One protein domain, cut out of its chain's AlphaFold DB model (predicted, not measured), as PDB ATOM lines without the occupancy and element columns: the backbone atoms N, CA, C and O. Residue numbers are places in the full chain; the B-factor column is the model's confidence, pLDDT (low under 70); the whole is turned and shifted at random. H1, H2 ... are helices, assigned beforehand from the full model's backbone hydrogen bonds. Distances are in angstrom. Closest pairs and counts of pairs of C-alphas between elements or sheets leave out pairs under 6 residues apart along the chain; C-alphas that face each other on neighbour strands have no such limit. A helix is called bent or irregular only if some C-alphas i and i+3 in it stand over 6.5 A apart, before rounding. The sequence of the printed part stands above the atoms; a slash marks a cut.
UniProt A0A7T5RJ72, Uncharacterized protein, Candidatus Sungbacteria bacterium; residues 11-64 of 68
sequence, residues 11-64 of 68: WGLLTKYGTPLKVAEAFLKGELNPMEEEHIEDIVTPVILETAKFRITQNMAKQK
ATOM      1  N   TRP A  11     521.936 412.539 340.126       88.38
ATOM      2  CA  TRP A  11     521.465 411.265 340.687       88.38
ATOM      3  C   TRP A  11     522.604 410.392 341.232       88.38
ATOM      4  O   TRP A  11     522.464 409.702 342.245       88.38
ATOM      5  N   GLY A  12     523.766 410.446 340.587       90.19
ATOM      6  CA  GLY A  12     524.944 409.736 341.055       90.19
ATOM      7  C   GLY A  12     525.533 410.357 342.327       90.19
ATOM      8  O   GLY A  12     525.993 409.619 343.196       90.19
ATOM      9  N   LEU A  13     525.449 411.684 342.497       91.88
ATOM     10  CA  LEU A  13     525.834 412.357 343.743       91.88
ATOM     11  C   LEU A  13     524.930 411.928 344.900       91.88
ATOM     12  O   LEU A  13     525.423 411.573 345.970       91.88
ATOM     13  N   LEU A  14     523.618 411.857 344.665       91.31
ATOM     14  CA  LEU A  14     522.673 411.331 345.649       91.31
ATOM     15  C   LEU A  14     522.933 409.861 345.985       91.31
ATOM     16  O   LEU A  14     522.847 409.480 347.146       91.31
ATOM     17  N   THR A  15     523.316 409.045 345.004       92.50
ATOM     18  CA  THR A  15     523.667 407.636 345.238       92.50
ATOM     19  C   THR A  15     524.954 407.503 346.061       92.50
ATOM     20  O   THR A  15     525.040 406.655 346.947       92.50
ATOM     21  N   LYS A  16     525.951 408.359 345.803       92.00
ATOM     22  CA  LYS A  16     527.251 408.364 346.492       92.00
ATOM     23  C   LYS A  16     527.151 408.848 347.941       92.00
ATOM     24  O   LYS A  16     527.732 408.230 348.828       92.00
ATOM     25  N   TYR A  17     526.443 409.950 348.182       93.06
ATOM     26  CA  TYR A  17     526.379 410.600 349.498       93.06
ATOM     27  C   TYR A  17     525.106 410.256 350.288       93.06
ATOM     28  O   TYR A  17     525.054 410.451 351.501       93.06
ATOM     29  N   GLY A  18     524.083 409.709 349.633       91.94
ATOM     30  CA  GLY A  18     522.856 409.187 350.235       91.94
ATOM     31  C   GLY A  18     521.764 410.225 350.493       91.94
ATOM     32  O   GLY A  18     520.587 409.895 350.391       91.94
ATOM     33  N   THR A  19     522.112 411.474 350.822       92.19
ATOM     34  CA  THR A  19     521.123 412.537 351.070       92.19
ATOM     35  C   THR A  19     521.555 413.877 350.472       92.19
ATOM     36  O   THR A  19     522.757 414.145 350.403       92.19
ATOM     37  N   PRO A  20     520.605 414.765 350.116       92.38
ATOM     38  CA  PRO A  20     520.926 416.118 349.656       92.38
ATOM     39  C   PRO A  20     521.788 416.915 350.645       92.38
ATOM     40  O   PRO A  20     522.682 417.651 350.238       92.38
ATOM     41  N   LEU A  21     521.569 416.727 351.952       92.06
ATOM     42  CA  LEU A  21     522.360 417.390 352.989       92.06
ATOM     43  C   LEU A  21     523.825 416.938 352.965       92.06
ATOM     44  O   LEU A  21     524.720 417.771 353.021       92.06
ATOM     45  N   LYS A  22     524.078 415.632 352.823       93.88
ATOM     46  CA  LYS A  22     525.447 415.104 352.732       93.88
ATOM     47  C   LYS A  22     526.153 415.534 351.447       93.88
ATOM     48  O   LYS A  22     527.361 415.737 351.462       93.88
ATOM     49  N   VAL A  23     525.408 415.709 350.354       93.50
ATOM     50  CA  VAL A  23     525.940 416.303 349.120       93.50
ATOM     51  C   VAL A  23     526.367 417.760 349.367       93.50
ATOM     52  O   VAL A  23     527.471 418.141 348.984       93.50
ATOM     53  N   ALA A  24     525.548 418.554 350.066       92.25
ATOM     54  CA  ALA A  24     525.902 419.924 350.445       92.25
ATOM     55  C   ALA A  24     527.127 419.977 351.382       92.25
ATOM     56  O   ALA A  24     528.003 420.821 351.210       92.25
ATOM     57  N   GLU A  25     527.227 419.058 352.346       92.88
ATOM     58  CA  GLU A  25     528.408 418.937 353.210       92.88
ATOM     59  C   GLU A  25     529.677 418.616 352.410       92.88
ATOM     60  O   GLU A  25     530.722 419.208 352.673       92.88
ATOM     61  N   ALA A  26     529.597 417.707 351.434       93.31
ATOM     62  CA  ALA A  26     530.723 417.353 350.572       93.31
ATOM     63  C   ALA A  26     531.190 418.543 349.714       93.31
ATOM     64  O   ALA A  26     532.392 418.764 349.573       93.31
ATOM     65  N   PHE A  27     530.252 419.349 349.204       93.06
ATOM     66  CA  PHE A  27     530.562 420.605 348.513       93.06
ATOM     67  C   PHE A  27     531.317 421.583 349.420       93.06
ATOM     68  O   PHE A  27     532.397 422.045 349.066       93.06
ATOM     69  N   LEU A  28     530.809 421.837 350.630       92.88
ATOM     70  CA  LEU A  28     531.438 422.762 351.583       92.88
ATOM     71  C   LEU A  28     532.832 422.308 352.043       92.88
ATOM     72  O   LEU A  28     533.660 423.138 352.413       92.88
ATOM     73  N   LYS A  29     533.096 420.999 352.023       95.12
ATOM     74  CA  LYS A  29     534.409 420.418 352.334       95.12
ATOM     75  C   LYS A  29     535.368 420.392 351.138       95.12
ATOM     76  O   LYS A  29     536.517 419.997 351.315       95.12
ATOM     77  N   GLY A  30     534.926 420.797 349.943       94.06
ATOM     78  CA  GLY A  30     535.728 420.743 348.716       94.06
ATOM     79  C   GLY A  30     535.987 419.319 348.216       94.06
ATOM     80  O   GLY A  30     537.003 419.059 347.577       94.06
ATOM     81  N   GLU A  31     535.102 418.370 348.542       93.56
ATOM     82  CA  GLU A  31     535.219 416.958 348.146       93.56
ATOM     83  C   GLU A  31     534.635 416.679 346.748       93.56
ATOM     84  O   GLU A  31     534.767 415.566 346.227       93.56
ATOM     85  N   LEU A  32     533.970 417.671 346.153       90.62
ATOM     86  CA  LEU A  32     533.407 417.607 344.808       90.62
ATOM     87  C   LEU A  32     534.381 418.194 343.792       90.62
ATOM     88  O   LEU A  32     535.137 419.115 344.082       90.62
ATOM     89  N   ASN A  33     534.375 417.636 342.587       91.56
ATOM     90  CA  ASN A  33     535.077 418.239 341.463       91.56
ATOM     91  C   ASN A  33     534.181 419.270 340.746       91.56
ATOM     92  O   ASN A  33     532.962 419.184 340.870       91.56
ATOM     93  N   PRO A  34     534.740 420.174 339.918       90.75
ATOM     94  CA  PRO A  34     533.964 421.242 339.284       90.75
ATOM     95  C   PRO A  34     532.729 420.777 338.496       90.75
ATOM     96  O   PRO A  34     531.723 421.471 338.490       90.75
ATOM     97  N   MET A  35     532.761 419.591 337.874       88.88
ATOM     98  CA  MET A  35     531.599 419.058 337.144       88.88
ATOM     99  C   MET A  35     530.507 418.533 338.088       88.88
ATOM    100  O   MET A  35     529.334 418.531 337.746       88.88
ATOM    101  N   GLU A  36     530.885 418.048 339.272       91.06
ATOM    102  CA  GLU A  36     529.934 417.634 340.307       91.06
ATOM    103  C   GLU A  36     529.281 418.852 340.981       91.06
ATOM    104  O   GLU A  36     528.115 418.786 341.368       91.06
ATOM    105  N   GLU A  37     530.007 419.968 341.098       92.00
ATOM    106  CA  GLU A  37     529.494 421.214 341.683       92.00
ATOM    107  C   GLU A  37     528.345 421.825 340.869       92.00
ATOM    108  O   GLU A  37     527.402 422.354 341.459       92.00
ATOM    109  N   GLU A  38     528.359 421.678 339.538       93.12
ATOM    110  CA  GLU A  38     527.282 422.145 338.646       93.12
ATOM    111  C   GLU A  38     525.909 421.548 339.003       93.12
ATOM    112  O   GLU A  38     524.876 422.152 338.735       93.12
ATOM    113  N   HIS A  39     525.884 420.384 339.654       91.88
ATOM    114  CA  HIS A  39     524.656 419.688 340.041       91.88
ATOM    115  C   HIS A  39     524.187 419.994 341.467       91.88
ATOM    116  O   HIS A  39     523.181 419.440 341.921       91.88
ATOM    117  N   ILE A  40     524.900 420.844 342.210       90.50
ATOM    118  CA  ILE A  40     524.557 421.138 343.606       90.50
ATOM    119  C   ILE A  40     523.245 421.893 343.717       90.50
ATOM    120  O   ILE A  40     522.438 421.579 344.593       90.50
ATOM    121  N   GLU A  41     523.007 422.845 342.821       89.38
ATOM    122  CA  GLU A  41     521.775 423.625 342.816       89.38
ATOM    123  C   GLU A  41     520.548 422.722 342.620       89.38
ATOM    124  O   GLU A  41     519.597 422.803 343.398       89.38
ATOM    125  N   ASP A  42     520.619 421.773 341.681       90.56
ATOM    126  CA  ASP A  42     519.545 420.812 341.395       90.56
ATOM    127  C   ASP A  42     519.203 419.916 342.597       90.56
ATOM    128  O   ASP A  42     518.061 419.484 342.762       90.56
ATOM    129  N   ILE A  43     520.191 419.618 343.443       90.50
ATOM    130  CA  ILE A  43     520.033 418.722 344.592       90.50
ATOM    131  C   ILE A  43     519.596 419.488 345.844       90.50
ATOM    132  O   ILE A  43     518.711 419.041 346.580       90.50
ATOM    133  N   VAL A  44     520.244 420.616 346.129       89.06
ATOM    134  CA  VAL A  44     520.162 421.291 347.431       89.06
ATOM    135  C   VAL A  44     519.062 422.351 347.449       89.06
ATOM    136  O   VAL A  44     518.349 422.472 348.450       89.06
ATOM    137  N   THR A  45     518.860 423.085 346.350       88.69
ATOM    138  CA  THR A  45     517.854 424.158 346.267       88.69
ATOM    139  C   THR A  45     516.433 423.671 346.571       88.69
ATOM    140  O   THR A  45     515.763 424.318 347.385       88.69
ATOM    141  N   PRO A  46     515.952 422.528 346.032       88.62
ATOM    142  CA  PRO A  46     514.613 422.027 346.351       88.62
ATOM    143  C   PRO A  46     514.401 421.792 347.852       88.62
ATOM    144  O   PRO A  46     513.356 422.157 348.392       88.62
ATOM    145  N   VAL A  47     515.414 421.263 348.547       87.44
ATOM    146  CA  VAL A  47     515.354 420.967 349.988       87.44
ATOM    147  C   VAL A  47     515.297 422.244 350.821       87.44
ATOM    148  O   VAL A  47     514.527 422.330 351.784       87.44
ATOM    149  N   ILE A  48     516.077 423.262 350.451       84.31
ATOM    150  CA  ILE A  48     516.040 424.571 351.116       84.31
ATOM    151  C   ILE A  48     514.664 425.216 350.933       84.31
ATOM    152  O   ILE A  48     514.081 425.698 351.907       84.31
ATOM    153  N   LEU A  49     514.118 425.195 349.713       80.56
ATOM    154  CA  LEU A  49     512.802 425.761 349.417       80.56
ATOM    155  C   LEU A  49     511.684 425.052 350.184       80.56
ATOM    156  O   LEU A  49     510.808 425.714 350.739       80.56
ATOM    157  N   GLU A  50     511.709 423.723 350.250       88.62
ATOM    158  CA  GLU A  50     510.740 422.943 351.022       88.62
ATOM    159  C   GLU A  50     510.832 423.256 352.522       88.62
ATOM    160  O   GLU A  50     509.821 423.540 353.171       88.62
ATOM    161  N   THR A  51     512.053 423.323 353.058       85.50
ATOM    162  CA  THR A  51     512.298 423.683 354.461       85.50
ATOM    163  C   THR A  51     511.807 425.099 354.774       85.50
ATOM    164  O   THR A  51     511.183 425.333 355.813       85.50
ATOM    165  N   ALA A  52     512.057 426.058 353.878       80.25
ATOM    166  CA  ALA A  52     511.590 427.433 354.016       80.25
ATOM    167  C   ALA A  52     510.055 427.509 354.011       80.25
ATOM    168  O   ALA A  52     509.473 428.136 354.900       80.25
ATOM    169  N   LYS A  53     509.393 426.812 353.075       85.81
ATOM    170  CA  LYS A  53     507.925 426.713 353.020       85.81
ATOM    171  C   LYS A  53     507.357 426.141 354.315       85.81
ATOM    172  O   LYS A  53     506.469 426.753 354.903       85.81
ATOM    173  N   PHE A  54     507.912 425.031 354.803       87.69
ATOM    174  CA  PHE A  54     507.476 424.407 356.052       87.69
ATOM    175  C   PHE A  54     507.550 425.380 357.239       87.69
ATOM    176  O   PHE A  54     506.593 425.502 358.006       87.69
ATOM    177  N   ARG A  55     508.656 426.127 357.371       84.00
ATOM    178  CA  ARG A  55     508.820 427.134 358.435       84.00
ATOM    179  C   ARG A  55     507.786 428.256 358.346       84.00
ATOM    180  O   ARG A  55     507.237 428.645 359.375       84.00
ATOM    181  N   ILE A  56     507.497 428.753 357.142       85.69
ATOM    182  CA  ILE A  56     506.464 429.777 356.928       85.69
ATOM    183  C   ILE A  56     505.097 429.240 357.356       85.69
ATOM    184  O   ILE A  56     504.418 429.885 358.149       85.69
ATOM    185  N   THR A  57     504.719 428.037 356.918       85.38
ATOM    186  CA  THR A  57     503.440 427.416 357.291       85.38
ATOM    187  C   THR A  57     503.307 427.237 358.804       85.38
ATOM    188  O   THR A  57     502.264 427.558 359.368       85.38
ATOM    189  N   GLN A  58     504.366 426.787 359.485       84.50
ATOM    190  CA  GLN A  58     504.386 426.671 360.948       84.50
ATOM    191  C   GLN A  58     504.199 428.026 361.637       84.50
ATOM    192  O   GLN A  58     503.450 428.129 362.607       84.50
ATOM    193  N   ASN A  59     504.848 429.077 361.138       84.19
ATOM    194  CA  ASN A  59     504.707 430.419 361.694       84.19
ATOM    195  C   ASN A  59     503.306 430.996 361.449       84.19
ATOM    196  O   ASN A  59     502.729 431.571 362.366       84.19
ATOM    197  N   MET A  60     502.723 430.781 360.268       76.31
ATOM    198  CA  MET A  60     501.343 431.187 359.972       76.31
ATOM    199  C   MET A  60     500.326 430.439 360.843       76.31
ATOM    200  O   MET A  60     499.384 431.043 361.341       76.31
ATOM    201  N   ALA A  61     500.534 429.142 361.092       75.31
ATOM    202  CA  ALA A  61     499.676 428.357 361.981       75.31
ATOM    203  C   ALA A  61     499.745 428.830 363.447       75.31
ATOM    204  O   ALA A  61     498.749 428.752 364.166       75.31
ATOM    205  N   LYS A  62     500.903 429.346 363.881       76.62
ATOM    206  CA  LYS A  62     501.088 429.980 365.197       76.62
ATOM    207  C   LYS A  62     500.472 431.380 365.282       76.62
ATOM    208  O   LYS A  62     500.183 431.829 366.382       76.62
ATOM    209  N   GLN A  63     500.233 432.040 364.147       61.25
ATOM    210  CA  GLN A  63     499.540 433.330 364.042       61.25
ATOM    211  C   GLN A  63     498.021 433.177 363.856       61.25
ATOM    212  O   GLN A  63     497.388 434.034 363.238       61.25
ATOM    213  N   LYS A  64     497.398 432.102 364.370       60.44
ATOM    214  CA  LYS A  64     495.932 432.101 364.466       60.44
ATOM    215  C   LYS A  64     495.505 433.357 365.239       60.44
ATOM    216  O   LYS A  64     496.062 433.599 366.309       60.44
TER     217      LYS A  64
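What this domain is: This is residues 11 to 64 of the 68 residues of an uncharacterized protein of Candidatus Sungbacteria bacterium (UniProt A0A7T5RJ72). A long helix, H4, has its first residues in a small compact head made with the short helices H1, H2 and H3, and from residue 49 onward it sticks out of that head as an arm, so that the model looks like a head on a long handle. In the head, H2 packs on residues 40 to 47 of H4, H1 makes a corner with H2 at one side, and the four-residue H3 is near H2. The printed part has 54 residues with four named helices, in the order H1, H2, H3, H4, and no named strand; its class is all helix. The whole is loose, with a radius of gyration of the C-alphas of 14.3 A, and spans 47 by 17 by 15 A, the arm of H4 making the length.

Where its parts are: H4 is the longest helix, residues 40 to 62, and measures 33.1 A from its first C-alpha, that of Ile 40 at (524.557, 421.138, 343.606), to its last, that of Lys 62 at (501.088, 429.980, 365.197). It is only just irregular: C-alphas 43 and 46 are 6.6 A apart, and its line is a rough one. H2, residues 20 to 28, runs from Pro 20 to Leu 28, 12.6 A from first to last C-alpha. H1, residues 11 to 17, begins with C-alpha 11 at (521.465, 411.265, 340.687), the first printed C-alpha, and is 10.1 A long from first to last C-alpha. H3 holds the four residues 34 to 37, from Pro 34 to Glu 37, with 5.1 A between its first and last C-alpha.

How they stand to each other: H4 touches H2, with residues 40 to 47 of H4 alone and with 10 pairs of C-alphas within 8 A. The closest C-alphas of the two are those of Pro 20 and Val 44, 5.7 A apart. Their lines stand at a steep tilt of 60 degrees, and they run opposite ways. H1 and H2 touch only at the corner by their link, where the closest C-alphas are those of Tyr 17 and Val 23, 5.7 A apart; their lines are about perpendicular, at 74 degrees. H1 and H4 are close but not clearly touching: their closest C-alphas, those of Leu 14 and Ile 43, are 7.9 A apart, and their lines are about perpendicular, at 77 degrees. H3 is close to H2 but not clearly touching it, with the closest C-alphas, those of Phe 27 and Glu 37, 6.9 A apart. H3 and H1 are also close but not clearly touching, with the C-alphas of Leu 13 and Glu 36 the closest, at 7.5 A. H3 and H4 meet only through their link. In H1 and H2 every pair of O i and N i+4 is within hydrogen-bond range, and in H4 17 of 19 are. H3 is too short for such a pair, but its one pair of O i and N i+3 is within range.

The domain as a whole: The two C-alphas farthest apart are those of Asn 33 and Lys 64, 47.5 A, and the first and last printed C-alphas, those of Trp 11 and Lys 64, are 40.6 A apart. Residues 49 to 64, of which 49 to 62 belong to H4, stand free. Without them the body has 38 residues, spans 21 by 17 by 16 A and has a radius of gyration of 8.7 A. The printed part has no cut, and the links H1 to H2, H2 to H3 and H3 to H4 are tight. The mean pLDDT of the printed part is 88.0, and residues 63 to 64 are under 70.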